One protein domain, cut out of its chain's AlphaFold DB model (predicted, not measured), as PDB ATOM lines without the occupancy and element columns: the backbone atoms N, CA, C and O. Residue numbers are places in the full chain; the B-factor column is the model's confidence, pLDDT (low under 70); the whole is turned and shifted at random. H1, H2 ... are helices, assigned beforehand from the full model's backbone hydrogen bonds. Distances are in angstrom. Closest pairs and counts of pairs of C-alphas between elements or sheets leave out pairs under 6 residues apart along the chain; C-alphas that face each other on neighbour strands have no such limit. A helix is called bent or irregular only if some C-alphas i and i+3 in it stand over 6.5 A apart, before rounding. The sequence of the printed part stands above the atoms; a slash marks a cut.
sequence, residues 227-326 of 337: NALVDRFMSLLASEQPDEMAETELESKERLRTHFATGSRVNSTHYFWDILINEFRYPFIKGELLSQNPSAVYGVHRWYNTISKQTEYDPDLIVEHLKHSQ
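AT A GLANCE: This is residues 227 to 326 of the 337 residues of the protein "Rhamnan synthesis protein F" of Rhizobiales bacterium GAS113 (UniProt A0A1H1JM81). Short helices H3 and H4 lie in the middle of a loosely joined set of helices, with H1 and H2 at one end of the longest axis and H7 at the other. H6 packs on H4, and H5 lies between H3 and H7. The printed part has 100 residues with seven named helices, H1 to H7 in chain order, and no named strand; the class is all helix. The whole is compact, with a radius of gyration of the C-alphas of 14.2 A, and spans 38 by 27 by 25 A.

IN THESE COORDINATES: H1 takes residues 227 to 239, 18.5 A long, from C-alpha 227 at (214.140, 204.580, 237.530). H2, residues 247 to 261, is 21.0 A long. H3 is residues 268 to 271, H4 273 to 278 and H5 287 to 291. H6, residues 300 to 310, is 15.2 A long and irregular: C-alphas 301 and 304 are 7.5 A apart. H7, residues 316 to 325, is 14.0 A long and ends with C-alpha 325 at (191.409, 194.575, 257.824).

HOW THE PARTS SIT: H1, with residues 229 to 233 alone, only just touches H4, with 3 pairs of C-alphas within 8 A, closest Phe 233 and Ile 275 at 7.7 A; they are about perpendicular at 75 degrees. H2 is close to but not clearly touching H1, closest C-alphas Leu 237 and Lys 253 at 7.7 A. H3 and H5 are likewise close but not clearly touching, C-alphas His 270 and Leu 289 being closest at 6.0 A. H4 touches H6, closest C-alphas Asn 278 and Gln 310 at 6.6 A, at a shallow tilt of 21 degrees, the same way. H7 is close to but not clearly touching H5, closest C-alphas Ser 291 and Leu 322 at 6.5 A. In H1, H2, H4 and H5 every O i to N i+4 pair is within hydrogen-bond range; H6 has 5 of 7, H7 5 of 6, and H3 is too short for such a pair.

THE WHOLE: The C-alphas of Ala 238 and His 324, the two farthest apart, are 40.5 A apart. The printed part has no cut and no long link. Its mean pLDDT is 90.3, and residue 326 is under 70.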
ATOM      1  N   ASN A 227     213.671 203.491 238.384       92.62
ATOM      2  CA  ASN A 227     214.140 204.580 237.530       92.62
ATOM      3  C   ASN A 227     213.202 204.812 236.339       92.62
ATOM      4  O   ASN A 227     212.893 205.959 236.054       92.62
ATOM      5  N   ALA A 228     212.653 203.756 235.725       94.56
ATOM      6  CA  ALA A 228     211.683 203.916 234.638       94.56
ATOM      7  C   ALA A 228     210.386 204.594 235.116       94.56
ATOM      8  O   ALA A 228     209.796 205.388 234.386       94.56
ATOM      9  N   LEU A 229     209.961 204.319 236.355       94.25
ATOM     10  CA  LEU A 229     208.796 204.972 236.961       94.25
ATOM     11  C   LEU A 229     209.069 206.446 237.273       94.25
ATOM     12  O   LEU A 229     208.218 207.290 237.007       94.25
ATOM     13  N   VAL A 230     210.257 206.765 237.797       92.12
ATOM     14  CA  VAL A 230     210.678 208.154 238.040       92.12
ATOM     15  C   VAL A 230     210.767 208.927 236.732       92.12
ATOM     16  O   VAL A 230     210.198 210.010 236.643       92.12
ATOM     17  N   ASP A 231     211.431 208.376 235.717       92.69
ATOM     18  CA  ASP A 231     211.587 209.024 234.414       92.69
ATOM     19  C   ASP A 231     210.219 209.321 233.797       92.69
ATOM     20  O   ASP A 231     209.962 210.435 233.328       92.69
ATOM     21  N   ARG A 232     209.295 208.353 233.874       93.94
ATOM     22  CA  ARG A 232     207.940 208.552 233.367       93.94
ATOM     23  C   ARG A 232     207.158 209.589 234.170       93.94
ATOM     24  O   ARG A 232     206.530 210.460 233.575       93.94
ATOM     25  N   PHE A 233     207.235 209.545 235.497       91.12
ATOM     26  CA  PHE A 233     206.605 210.540 236.361       91.12
ATOM     27  C   PHE A 233     207.123 211.958 236.070       91.12
ATOM     28  O   PHE A 233     206.332 212.881 235.905       91.12
ATOM     29  N   MET A 234     208.440 212.135 235.940       89.50
ATOM     30  CA  MET A 234     209.041 213.434 235.622       89.50
ATOM     31  C   MET A 234     208.628 213.934 234.232       89.50
ATOM     32  O   MET A 234     208.396 215.129 234.058       89.50
ATOM     33  N   SER A 235     208.485 213.029 233.260       91.38
ATOM     34  CA  SER A 235     207.955 213.357 231.933       91.38
ATOM     35  C   SER A 235     206.505 213.845 231.990       91.38
ATOM     36  O   SER A 235     206.189 214.821 231.314       91.38
ATOM     37  N   LEU A 236     205.644 213.210 232.793       88.56
ATOM     38  CA  LEU A 236     204.258 213.647 232.985       88.56
ATOM     39  C   LEU A 236     204.201 215.033 233.630       88.56
ATOM     40  O   LEU A 236     203.566 215.930 233.079       88.56
ATOM     41  N   LEU A 237     204.953 215.242 234.716       85.75
ATOM     42  CA  LEU A 237     205.031 216.543 235.390       85.75
ATOM     43  C   LEU A 237     205.470 217.680 234.463       85.75
ATOM     44  O   LEU A 237     205.000 218.801 234.608       85.75
ATOM     45  N   ALA A 238     206.382 217.411 233.526       86.69
ATOM     46  CA  ALA A 238     206.846 218.417 232.575       86.69
ATOM     47  C   ALA A 238     205.788 218.790 231.519       86.69
ATOM     48  O   ALA A 238     205.907 219.842 230.894       86.69
ATOM     49  N   SER A 239     204.791 217.928 231.298       84.38
ATOM     50  CA  SER A 239     203.736 218.115 230.293       84.38
ATOM     51  C   SER A 239     202.422 218.672 230.847       84.38
ATOM     52  O   SER A 239     201.580 219.120 230.073       84.38
ATOM     53  N   GLU A 240     202.233 218.639 232.165       83.31
ATOM     54  CA  GLU A 240     201.007 219.099 232.815       83.31
ATOM     55  C   GLU A 240     200.966 220.626 232.945       83.31
ATOM     56  O   GLU A 240     201.976 221.269 233.237       83.31
ATOM     57  N   GLN A 241     199.778 221.207 232.768       73.44
ATOM     58  CA  GLN A 241     199.531 222.623 233.038       73.44
ATOM     59  C   GLN A 241     199.100 222.792 234.506       73.44
ATOM     60  O   GLN A 241     198.043 222.280 234.880       73.44
ATOM     61  N   PRO A 242     199.882 223.490 235.356       73.44
ATOM     62  CA  PRO A 242     199.588 223.603 236.788       73.44
ATOM     63  C   PRO A 242     198.229 224.238 237.104       73.44
ATOM     64  O   PRO A 242     197.627 223.902 238.121       73.44
ATOM     65  N   ASP A 243     197.742 225.119 236.227       73.31
ATOM     66  CA  ASP A 243     196.540 225.931 236.449       73.31
ATOM     67  C   ASP A 243     195.231 225.119 236.409       73.31
ATOM     68  O   ASP A 243     194.212 225.564 236.933       73.31
ATOM     69  N   GLU A 244     195.247 223.915 235.830       77.75
ATOM     70  CA  GLU A 244     194.080 223.020 235.764       77.75
ATOM     71  C   GLU A 244     194.011 222.036 236.946       77.75
ATOM     72  O   GLU A 244     193.056 221.264 237.077       77.75
ATOM     73  N   MET A 245     195.021 222.038 237.820       81.06
ATOM     74  CA  MET A 245     195.196 221.028 238.856       81.06
ATOM     75  C   MET A 245     194.751 221.525 240.233       81.06
ATOM     76  O   MET A 245     195.014 222.655 240.638       81.06
ATOM     77  N   ALA A 246     194.111 220.643 241.005       85.19
ATOM     78  CA  ALA A 246     193.784 220.941 242.393       85.19
ATOM     79  C   ALA A 246     195.065 221.250 243.193       85.19
ATOM     80  O   ALA A 246     196.035 220.498 243.129       85.19
ATOM     81  N   GLU A 247     195.041 222.303 244.014       85.50
ATOM     82  CA  GLU A 247     196.197 222.769 244.802       85.50
ATOM     83  C   GLU A 247     196.872 221.636 245.599       85.50
ATOM     84  O   GLU A 247     198.083 221.444 245.541       85.50
ATOM     85  N   THR A 248     196.073 220.796 246.261       84.62
ATOM     86  CA  THR A 248     196.569 219.633 247.025       84.62
ATOM     87  C   THR A 248     197.315 218.592 246.180       84.62
ATOM     88  O   THR A 248     198.225 217.920 246.678       84.62
ATOM     89  N   GLU A 249     196.946 218.439 244.908       86.81
ATOM     90  CA  GLU A 249     197.634 217.553 243.972       86.81
ATOM     91  C   GLU A 249     198.972 218.161 243.542       86.81
ATOM     92  O   GLU A 249     199.997 217.472 243.581       86.81
ATOM     93  N   LEU A 250     198.979 219.462 243.236       85.69
ATOM     94  CA  LEU A 250     200.186 220.215 242.903       85.69
ATOM     95  C   LEU A 250     201.222 220.140 244.033       85.69
ATOM     96  O   LEU A 250     202.374 219.772 243.801       85.69
ATOM     97  N   GLU A 251     200.805 220.378 245.278       86.50
ATOM     98  CA  GLU A 251     201.670 220.247 246.455       86.50
ATOM     99  C   GLU A 251     202.231 218.826 246.626       86.50
ATOM    100  O   GLU A 251     203.376 218.629 247.044       86.50
ATOM    101  N   SER A 252     201.427 217.794 246.349       86.56
ATOM    102  CA  SER A 252     201.887 216.403 246.398       86.56
ATOM    103  C   SER A 252     202.967 216.132 245.350       86.56
ATOM    104  O   SER A 252     203.989 215.513 245.664       86.56
ATOM    105  N   LYS A 253     202.767 216.617 244.122       86.88
ATOM    106  CA  LYS A 253     203.708 216.462 243.009       86.88
ATOM    107  C   LYS A 253     205.017 217.219 243.255       86.88
ATOM    108  O   LYS A 253     206.089 216.639 243.076       86.88
ATOM    109  N   GLU A 254     204.962 218.441 243.783       86.19
ATOM    110  CA  GLU A 254     206.173 219.214 244.095       86.19
ATOM    111  C   GLU A 254     206.983 218.596 245.249       86.19
ATOM    112  O   GLU A 254     208.218 218.549 245.215       86.19
ATOM    113  N   ARG A 255     206.306 218.018 246.254       85.56
ATOM    114  CA  ARG A 255     206.979 217.254 247.320       85.56
ATOM    115  C   ARG A 255     207.760 216.060 246.769       85.56
ATOM    116  O   ARG A 255     208.885 215.817 247.218       85.56
ATOM    117  N   LEU A 256     207.192 215.336 245.804       85.69
ATOM    118  CA  LEU A 256     207.861 214.223 245.122       85.69
ATOM    119  C   LEU A 256     209.050 214.693 244.282       85.69
ATOM    120  O   LEU A 256     210.143 214.141 244.404       85.69
ATOM    121  N   ARG A 257     208.867 215.756 243.495       85.62
ATOM    122  CA  ARG A 257     209.944 216.390 242.724       85.62
ATOM    123  C   ARG A 257     211.124 216.775 243.623       85.62
ATOM    124  O   ARG A 257     212.269 216.447 243.316       85.62
ATOM    125  N   THR A 258     210.843 217.369 244.782       84.94
ATOM    126  CA  THR A 258     211.859 217.699 245.795       84.94
ATOM    127  C   THR A 258     212.553 216.448 246.354       84.94
ATOM    128  O   THR A 258     213.772 216.447 246.546       84.94
ATOM    129  N   HIS A 259     211.823 215.349 246.583       83.69
ATOM    130  CA  HIS A 259     212.434 214.086 247.021       83.69
ATOM    131  C   HIS A 259     213.445 213.566 245.996       83.69
ATOM    132  O   HIS A 259     214.555 213.191 246.373       83.69
ATOM    133  N   PHE A 260     213.103 213.590 244.706       83.94
ATOM    134  CA  PHE A 260     214.014 213.130 243.658       83.94
ATOM    135  C   PHE A 260     215.230 214.046 243.501       83.94
ATOM    136  O   PHE A 260     216.352 213.541 243.435       83.94
ATOM    137  N   ALA A 261     215.032 215.367 243.549       83.31
ATOM    138  CA  ALA A 261     216.114 216.350 243.465       83.31
ATOM    139  C   ALA A 261     217.121 216.243 244.625       83.31
ATOM    140  O   ALA A 261     218.317 216.449 244.436       83.31
ATOM    141  N   THR A 262     216.659 215.873 245.823       83.94
ATOM    142  CA  THR A 262     217.512 215.700 247.015       83.94
ATOM    143  C   THR A 262     218.150 214.312 247.121       83.94
ATOM    144  O   THR A 262     218.821 214.011 248.107       83.94
ATOM    145  N   GLY A 263     217.941 213.440 246.130       78.25
ATOM    146  CA  GLY A 263     218.462 212.072 246.138       78.25
ATOM    147  C   GLY A 263     217.705 211.112 247.064       78.25
ATOM    148  O   GLY A 263     218.072 209.940 247.155       78.25
ATOM    149  N   SER A 264     216.626 211.566 247.707       80.50
ATOM    150  CA  SER A 264     215.745 210.700 248.488       80.50
ATOM    151  C   SER A 264     215.015 209.718 247.567       80.50
ATOM    152  O   SER A 264     214.812 209.958 246.372       80.50
ATOM    153  N   ARG A 265     214.655 208.559 248.114       84.81
ATOM    154  CA  ARG A 265     213.963 207.487 247.392       84.81
ATOM    155  C   ARG A 265     212.671 207.173 248.113       84.81
ATOM    156  O   ARG A 265     212.613 207.277 249.335       84.81
ATOM    157  N   VAL A 266     211.653 206.827 247.338       85.69
ATOM    158  CA  VAL A 266     210.314 206.532 247.842       85.69
ATOM    159  C   VAL A 266     209.933 205.091 247.527       85.69
ATOM    160  O   VAL A 266     210.524 204.452 246.655       85.69
ATOM    161  N   ASN A 267     208.918 204.565 248.204       86.75
ATOM    162  CA  ASN A 267     208.334 203.284 247.832       86.75
ATOM    163  C   ASN A 267     207.588 203.407 246.488       86.75
ATOM    164  O   ASN A 267     206.523 204.025 246.418       86.75
ATOM    165  N   SER A 268     208.134 202.784 245.440       89.06
ATOM    166  CA  SER A 268     207.608 202.815 244.067       89.06
ATOM    167  C   SER A 268     206.136 202.418 243.986       89.06
ATOM    168  O   SER A 268     205.322 203.149 243.434       89.06
ATOM    169  N   THR A 269     205.777 201.295 244.607       91.56
ATOM    170  CA  THR A 269     204.408 200.748 244.576       91.56
ATOM    171  C   THR A 269     203.368 201.607 245.297       91.56
ATOM    172  O   THR A 269     202.174 201.370 245.140       91.56
ATOM    173  N   HIS A 270     203.803 202.572 246.112       92.69
ATOM    174  CA  HIS A 270     202.910 203.520 246.771       92.69
ATOM    175  C   HIS A 270     202.776 204.797 245.953       92.69
ATOM    176  O   HIS A 270     201.665 205.200 245.651       92.69
ATOM    177  N   TYR A 271     203.891 205.436 245.604       91.94
ATOM    178  CA  TYR A 271     203.860 206.764 244.988       91.94
ATOM    179  C   TYR A 271     203.545 206.752 243.493       91.94
ATOM    180  O   TYR A 271     203.060 207.754 242.988       91.94
ATOM    181  N   PHE A 272     203.785 205.633 242.804       94.00
ATOM    182  CA  PHE A 272     203.501 205.479 241.375       94.00
ATOM    183  C   PHE A 272     202.354 204.498 241.115       94.00
ATOM    184  O   PHE A 272     202.297 203.904 240.046       94.00
ATOM    185  N   TRP A 273     201.484 204.253 242.102       95.75
ATOM    186  CA  TRP A 273     200.457 203.205 242.031       95.75
ATOM    187  C   TRP A 273     199.515 203.364 240.826       95.75
ATOM    188  O   TRP A 273     199.137 202.374 240.205       95.75
ATOM    189  N   ASP A 274     199.158 204.600 240.484       94.25
ATOM    190  CA  ASP A 274     198.262 204.938 239.384       94.25
ATOM    191  C   ASP A 274     198.970 204.853 238.033       94.25
ATOM    192  O   ASP A 274     198.435 204.233 237.121       94.25
ATOM    193  N   ILE A 275     200.186 205.392 237.909       94.62
ATOM    194  CA  ILE A 275     201.027 205.253 236.707       94.62
ATOM    195  C   ILE A 275     201.288 203.772 236.411       94.62
ATOM    196  O   ILE A 275     201.153 203.324 235.272       94.62
ATOM    197  N   LEU A 276     201.618 202.998 237.447       96.75
ATOM    198  CA  LEU A 276     201.852 201.562 237.353       96.75
ATOM    199  C   LEU A 276     200.650 200.841 236.726       96.75
ATOM    200  O   LEU A 276     200.832 200.046 235.807       96.75
ATOM    201  N   ILE A 277     199.431 201.130 237.186       97.00
ATOM    202  CA  ILE A 277     198.217 200.489 236.662       97.00
ATOM    203  C   ILE A 277     197.851 201.045 235.279       97.00
ATOM    204  O   ILE A 277     197.660 200.268 234.347       97.00
ATOM    205  N   ASN A 278     197.772 202.370 235.134       95.12
ATOM    206  CA  ASN A 278     197.247 203.030 233.935       95.12
ATOM    207  C   ASN A 278     198.160 202.881 232.710       95.12
ATOM    208  O   ASN A 278     197.658 202.751 231.599       95.12
ATOM    209  N   GLU A 279     199.481 202.927 232.888       94.88
ATOM    210  CA  GLU A 279     200.418 202.976 231.757       94.88
ATOM    211  C   GLU A 279     201.281 201.725 231.632       94.88
ATOM    212  O   GLU A 279     201.571 201.270 230.527       94.88
ATOM    213  N   PHE A 280     201.690 201.145 232.761       95.50
ATOM    214  CA  PHE A 280     202.595 199.996 232.759       95.50
ATOM    215  C   PHE A 280     201.863 198.653 232.803       95.50
ATOM    216  O   PHE A 280     202.510 197.615 232.643       95.50
ATOM    217  N   ARG A 281     200.534 198.656 232.995       95.94
ATOM    218  CA  ARG A 281     199.715 197.451 233.209       95.94
ATOM    219  C   ARG A 281     200.268 196.572 234.338       95.94
ATOM    220  O   ARG A 281     200.318 195.348 234.245       95.94
ATOM    221  N   TYR A 282     200.746 197.212 235.402       97.31
ATOM    222  CA  TYR A 282     201.284 196.538 236.577       97.31
ATOM    223  C   TYR A 282     200.189 195.695 237.254       97.31
ATOM    224  O   TYR A 282     199.133 196.234 237.594       97.31
ATOM    225  N   PRO A 283     200.417 194.391 237.493       97.38
ATOM    226  CA  PRO A 283     199.350 193.482 237.899       97.38
ATOM    227  C   PRO A 283     198.893 193.617 239.351       97.38
ATOM    228  O   PRO A 283     198.038 192.845 239.755       97.38
ATOM    229  N   PHE A 284     199.414 194.532 240.170       98.12
ATOM    230  CA  PHE A 284     199.087 194.531 241.598       98.12
ATOM    231  C   PHE A 284     198.843 195.921 242.177       98.12
ATOM    232  O   PHE A 284     199.297 196.933 241.663       98.12
ATOM    233  N   ILE A 285     198.177 195.973 243.328       97.75
ATOM    234  CA  ILE A 285     198.119 197.169 244.175       97.75
ATOM    235  C   ILE A 285     198.368 196.786 245.636       97.75
ATOM    236  O   ILE A 285     197.945 195.731 246.107       97.75
ATOM    237  N   LYS A 286     199.111 197.616 246.375       96.56
ATOM    238  CA  LYS A 286     199.520 197.301 247.753       96.56
ATOM    239  C   LYS A 286     198.368 197.426 248.743       96.56
ATOM    240  O   LYS A 286     197.734 198.473 248.841       96.56
ATOM    241  N   GLY A 287     198.182 196.413 249.590       95.50
ATOM    242  CA  GLY A 287     197.167 196.455 250.645       95.50
ATOM    243  C   GLY A 287     197.408 197.549 251.689       95.50
ATOM    244  O   GLY A 287     196.466 198.208 252.129       95.50
ATOM    245  N   GLU A 288     198.667 197.800 252.066       93.81
ATOM    246  CA  GLU A 288     199.036 198.866 253.018       93.81
ATOM    247  C   GLU A 288     198.751 200.271 252.452       93.81
ATOM    248  O   GLU A 288     198.349 201.156 253.210       93.81
ATOM    249  N   LEU A 289     198.869 200.463 251.129       94.94
ATOM    250  CA  LEU A 289     198.496 201.712 250.457       94.94
ATOM    251  C   LEU A 289     197.006 202.014 250.656       94.94
ATOM    252  O   LEU A 289     196.666 203.121 251.059       94.94
ATOM    253  N   LEU A 290     196.136 201.024 250.442       95.50
ATOM    254  CA  LEU A 290     194.682 201.208 250.534       95.50
ATOM    255  C   LEU A 290     194.158 201.226 251.975       95.50
ATOM    256  O   LEU A 290     193.192 201.919 252.280       95.50
ATOM    257  N   SER A 291     194.775 200.455 252.872       91.50
ATOM    258  CA  SER A 291     194.296 200.310 254.256       91.50
ATOM    259  C   SER A 291     194.821 201.375 255.218       91.50
ATOM    260  O   SER A 291     194.151 201.676 256.203       91.50
ATOM    261  N   GLN A 292     196.025 201.904 254.983       91.19
ATOM    262  CA  GLN A 292     196.699 202.821 255.908       91.19
ATOM    263  C   GLN A 292     197.233 204.079 255.227       91.19
ATOM    264  O   GLN A 292     197.331 205.107 255.890       91.19
ATOM    265  N   ASN A 293     197.612 203.994 253.948       91.56
ATOM    266  CA  ASN A 293     198.280 205.059 253.203       91.56
ATOM    267  C   ASN A 293     199.385 205.761 254.032       91.56
ATOM    268  O   ASN A 293     199.305 206.962 254.297       91.56
ATOM    269  N   PRO A 294     200.421 205.026 254.487       88.69
ATOM    270  CA  PRO A 294     201.366 205.523 255.495       88.69
ATOM    271  C   PRO A 294     202.174 206.744 255.040       88.69
ATOM    272  O   PRO A 294     202.692 207.486 255.871       88.69
ATOM    273  N   SER A 295     202.284 206.942 253.728       86.62
ATOM    274  CA  SER A 295     202.993 208.056 253.100       86.62
ATOM    275  C   SER A 295     202.073 209.219 252.716       86.62
ATOM    276  O   SER A 295     202.545 210.160 252.085       86.62
ATOM    277  N   ALA A 296     200.781 209.153 253.067       88.88
ATOM    278  CA  ALA A 296     199.762 210.134 252.693       88.88
ATOM    279  C   ALA A 296     199.764 210.448 251.183       88.88
ATOM    280  O   ALA A 296     199.671 211.603 250.774       88.88
ATOM    281  N   VAL A 297     199.897 209.405 250.353       90.69
ATOM    282  CA  VAL A 297     199.911 209.530 248.892       90.69
ATOM    283  C   VAL A 297     198.580 210.114 248.429       90.69
ATOM    284  O   VAL A 297     197.509 209.633 248.819       90.69
ATOM    285  N   TYR A 298     198.650 211.160 247.609       89.56
ATOM    286  CA  TYR A 298     197.479 211.793 247.018       89.56
ATOM    287  C   TYR A 298     196.772 210.858 246.023       89.56
ATOM    288  O   TYR A 298     197.373 209.958 245.441       89.56
ATOM    289  N   GLY A 299     195.469 211.056 245.824       90.50
ATOM    290  CA  GLY A 299     194.721 210.367 244.770       90.50
ATOM    291  C   GLY A 299     194.333 208.918 245.057       90.50
ATOM    292  O   GLY A 299     193.522 208.375 244.314       90.50
ATOM    293  N   VAL A 300     194.811 208.309 246.151       94.19
ATOM    294  CA  VAL A 300     194.503 206.906 246.500       94.19
ATOM    295  C   VAL A 300     192.998 206.643 246.566       94.19
ATOM    296  O   VAL A 300     192.570 205.568 246.182       94.19
ATOM    297  N   HIS A 301     192.166 207.621 246.945       92.88
ATOM    298  CA  HIS A 301     190.698 207.499 246.940       92.88
ATOM    299  C   HIS A 301     190.098 207.108 245.572       92.88
ATOM    300  O   HIS A 301     188.975 206.615 245.522       92.88
ATOM    301  N   ARG A 302     190.835 207.295 244.468       95.31
ATOM    302  CA  ARG A 302     190.414 206.934 243.106       95.31
ATOM    303  C   ARG A 302     190.657 205.467 242.751       95.31
ATOM    304  O   ARG A 302     190.215 205.051 241.684       95.31
ATOM    305  N   TRP A 303     191.324 204.693 243.615       97.44
ATOM    306  CA  TRP A 303     191.780 203.329 243.318       97.44
ATOM    307  C   TRP A 303     190.680 202.436 242.735       97.44
ATOM    308  O   TRP A 303     190.929 201.743 241.754       97.44
ATOM    309  N   TYR A 304     189.466 202.498 243.296       97.81
ATOM    310  CA  TYR A 304     188.342 201.668 242.865       97.81
ATOM    311  C   TYR A 304     188.010 201.953 241.399       97.81
ATOM    312  O   TYR A 304     188.063 201.063 240.561       97.81
ATOM    313  N   ASN A 305     187.787 203.228 241.070       97.38
ATOM    314  CA  ASN A 305     187.485 203.671 239.712       97.38
ATOM    315  C   ASN A 305     188.637 203.393 238.736       97.38
ATOM    316  O   ASN A 305     188.394 203.037 237.589       97.38
ATOM    317  N   THR A 306     189.889 203.553 239.178       97.12
ATOM    318  CA  THR A 306     191.065 203.227 238.362       97.12
ATOM    319  C   THR A 306     191.077 201.745 237.988       97.12
ATOM    320  O   THR A 306     191.219 201.426 236.814       97.12
ATOM    321  N   ILE A 307     190.866 200.843 238.949       97.75
ATOM    322  CA  ILE A 307     190.828 199.397 238.688       97.75
ATOM    323  C   ILE A 307     189.628 199.040 237.805       97.75
ATOM    324  O   ILE A 307     189.822 198.410 236.768       97.75
ATOM    325  N   SER A 308     188.421 199.512 238.139       97.38
ATOM    326  CA  SER A 308     187.203 199.227 237.362       97.38
ATOM    327  C   SER A 308     187.290 199.673 235.904       97.38
ATOM    328  O   SER A 308     186.678 199.057 235.040       97.38
ATOM    329  N   LYS A 309     188.007 200.766 235.618       96.75
ATOM    330  CA  LYS A 309     188.147 201.290 234.251       96.75
ATOM    331  C   LYS A 309     189.247 200.608 233.447       96.75
ATOM    332  O   LYS A 309     189.125 200.530 232.231       96.75
ATOM    333  N   GLN A 310     190.333 200.195 234.098       95.56
ATOM    334  CA  GLN A 310     191.531 199.703 233.409       95.56
ATOM    335  C   GLN A 310     191.585 198.179 233.293       95.56
ATOM    336  O   GLN A 310     192.407 197.655 232.542       95.56
ATOM    337  N   THR A 311     190.770 197.458 234.064       96.75
ATOM    338  CA  THR A 311     190.939 196.017 234.282       96.75
ATOM    339  C   THR A 311     189.601 195.287 234.326       96.75
ATOM    340  O   THR A 311     188.572 195.887 234.618       96.75
ATOM    341  N   GLU A 312     189.634 193.973 234.104       96.25
ATOM    342  CA  GLU A 312     188.493 193.075 234.344       96.25
ATOM    343  C   GLU A 312     188.462 192.536 235.786       96.25
ATOM    344  O   GLU A 312     187.604 191.732 236.142       96.25
ATOM    345  N   TYR A 313     189.417 192.947 236.624       98.06
ATOM    346  CA  TYR A 313     189.491 192.524 238.014       98.06
ATOM    347  C   TYR A 313     188.321 193.105 238.808       98.06
ATOM    348  O   TYR A 313     188.087 194.312 238.770       98.06
ATOM    349  N   ASP A 314     187.640 192.259 239.579       98.19
ATOM    350  CA  ASP A 314     186.561 192.679 240.470       98.19
ATOM    351  C   ASP A 314     187.123 193.429 241.703       98.19
ATOM    352  O   ASP A 314     187.705 192.810 242.608       98.19
ATOM    353  N   PRO A 315     186.970 194.767 241.788       97.75
ATOM    354  CA  PRO A 315     187.478 195.542 242.913       97.75
ATOM    355  C   PRO A 315     186.750 195.234 244.232       97.75
ATOM    356  O   PRO A 315     187.306 195.532 245.295       97.75
ATOM    357  N   ASP A 316     185.567 194.610 244.214       98.12
ATOM    358  CA  ASP A 316     184.846 194.265 245.440       98.12
ATOM    359  C   ASP A 316     185.579 193.201 246.264       98.12
ATOM    360  O   ASP A 316     185.521 193.233 247.496       98.12
ATOM    361  N   LEU A 317     186.412 192.358 245.639       98.12
ATOM    362  CA  LEU A 317     187.298 191.437 246.365       98.12
ATOM    363  C   LEU A 317     188.253 192.183 247.317       98.12
ATOM    364  O   LEU A 317     188.594 191.694 248.401       98.12
ATOM    365  N   ILE A 318     188.680 193.388 246.924       97.75
ATOM    366  CA  ILE A 318     189.514 194.273 247.747       97.75
ATOM    367  C   ILE A 318     188.667 194.909 248.846       97.75
ATOM    368  O   ILE A 318     189.080 194.917 250.010       97.75
ATOM    369  N   VAL A 319     187.485 195.426 248.497       96.94
ATOM    370  CA  VAL A 319     186.548 196.041 249.448       96.94
ATOM    371  C   VAL A 319     186.209 195.066 250.578       96.94
ATOM    372  O   VAL A 319     186.301 195.431 251.755       96.94
ATOM    373  N   GLU A 320     185.895 193.815 250.242       95.56
ATOM    374  CA  GLU A 320     185.583 192.764 251.207       95.56
ATOM    375  C   GLU A 320     186.733 192.512 252.182       95.56
ATOM    376  O   GLU A 320     186.522 192.459 253.400       95.56
ATOM    377  N   HIS A 321     187.976 192.442 251.703       95.06
ATOM    378  CA  HIS A 321     189.124 192.311 252.598       95.06
ATOM    379  C   HIS A 321     189.342 193.561 253.467       95.06
ATOM    380  O   HIS A 321     189.611 193.446 254.671       95.06
ATOM    381  N   LEU A 322     189.207 194.765 252.901       93.69
ATOM    382  CA  LEU A 322     189.418 196.024 253.622       93.69
ATOM    383  C   LEU A 322     188.418 196.210 254.773       93.69
ATOM    384  O   LEU A 322     188.842 196.609 255.862       93.69
ATOM    385  N   LYS A 323     187.147 195.818 254.593       91.56
ATOM    386  CA  LYS A 323     186.118 195.804 255.658       91.56
ATOM    387  C   LYS A 323     186.563 195.024 256.905       91.56
ATOM    388  O   LYS A 323     186.202 195.383 258.022       91.56
ATOM    389  N   HIS A 324     187.383 193.985 256.730       85.31
ATOM    390  CA  HIS A 324     187.847 193.095 257.805       85.31
ATOM    391  C   HIS A 324     189.267 193.409 258.311       85.31
ATOM    392  O   HIS A 324     189.680 192.916 259.371       85.31
ATOM    393  N   SER A 325     190.014 194.214 257.553       74.38
ATOM    394  CA  SER A 325     191.409 194.575 257.824       74.38
ATOM    395  C   SER A 325     191.548 195.826 258.686       74.38
ATOM    396  O   SER A 325     192.541 195.970 259.407       74.38
ATOM    397  N   GLN A 326     190.571 196.736 258.634       57.34
ATOM    398  CA  GLN A 326     190.651 197.989 259.373       57.34
ATOM    399  C   GLN A 326     190.525 197.777 260.889       57.34
ATOM    400  O   GLN A 326     189.618 197.121 261.403       57.34
TER     401      GLN A 326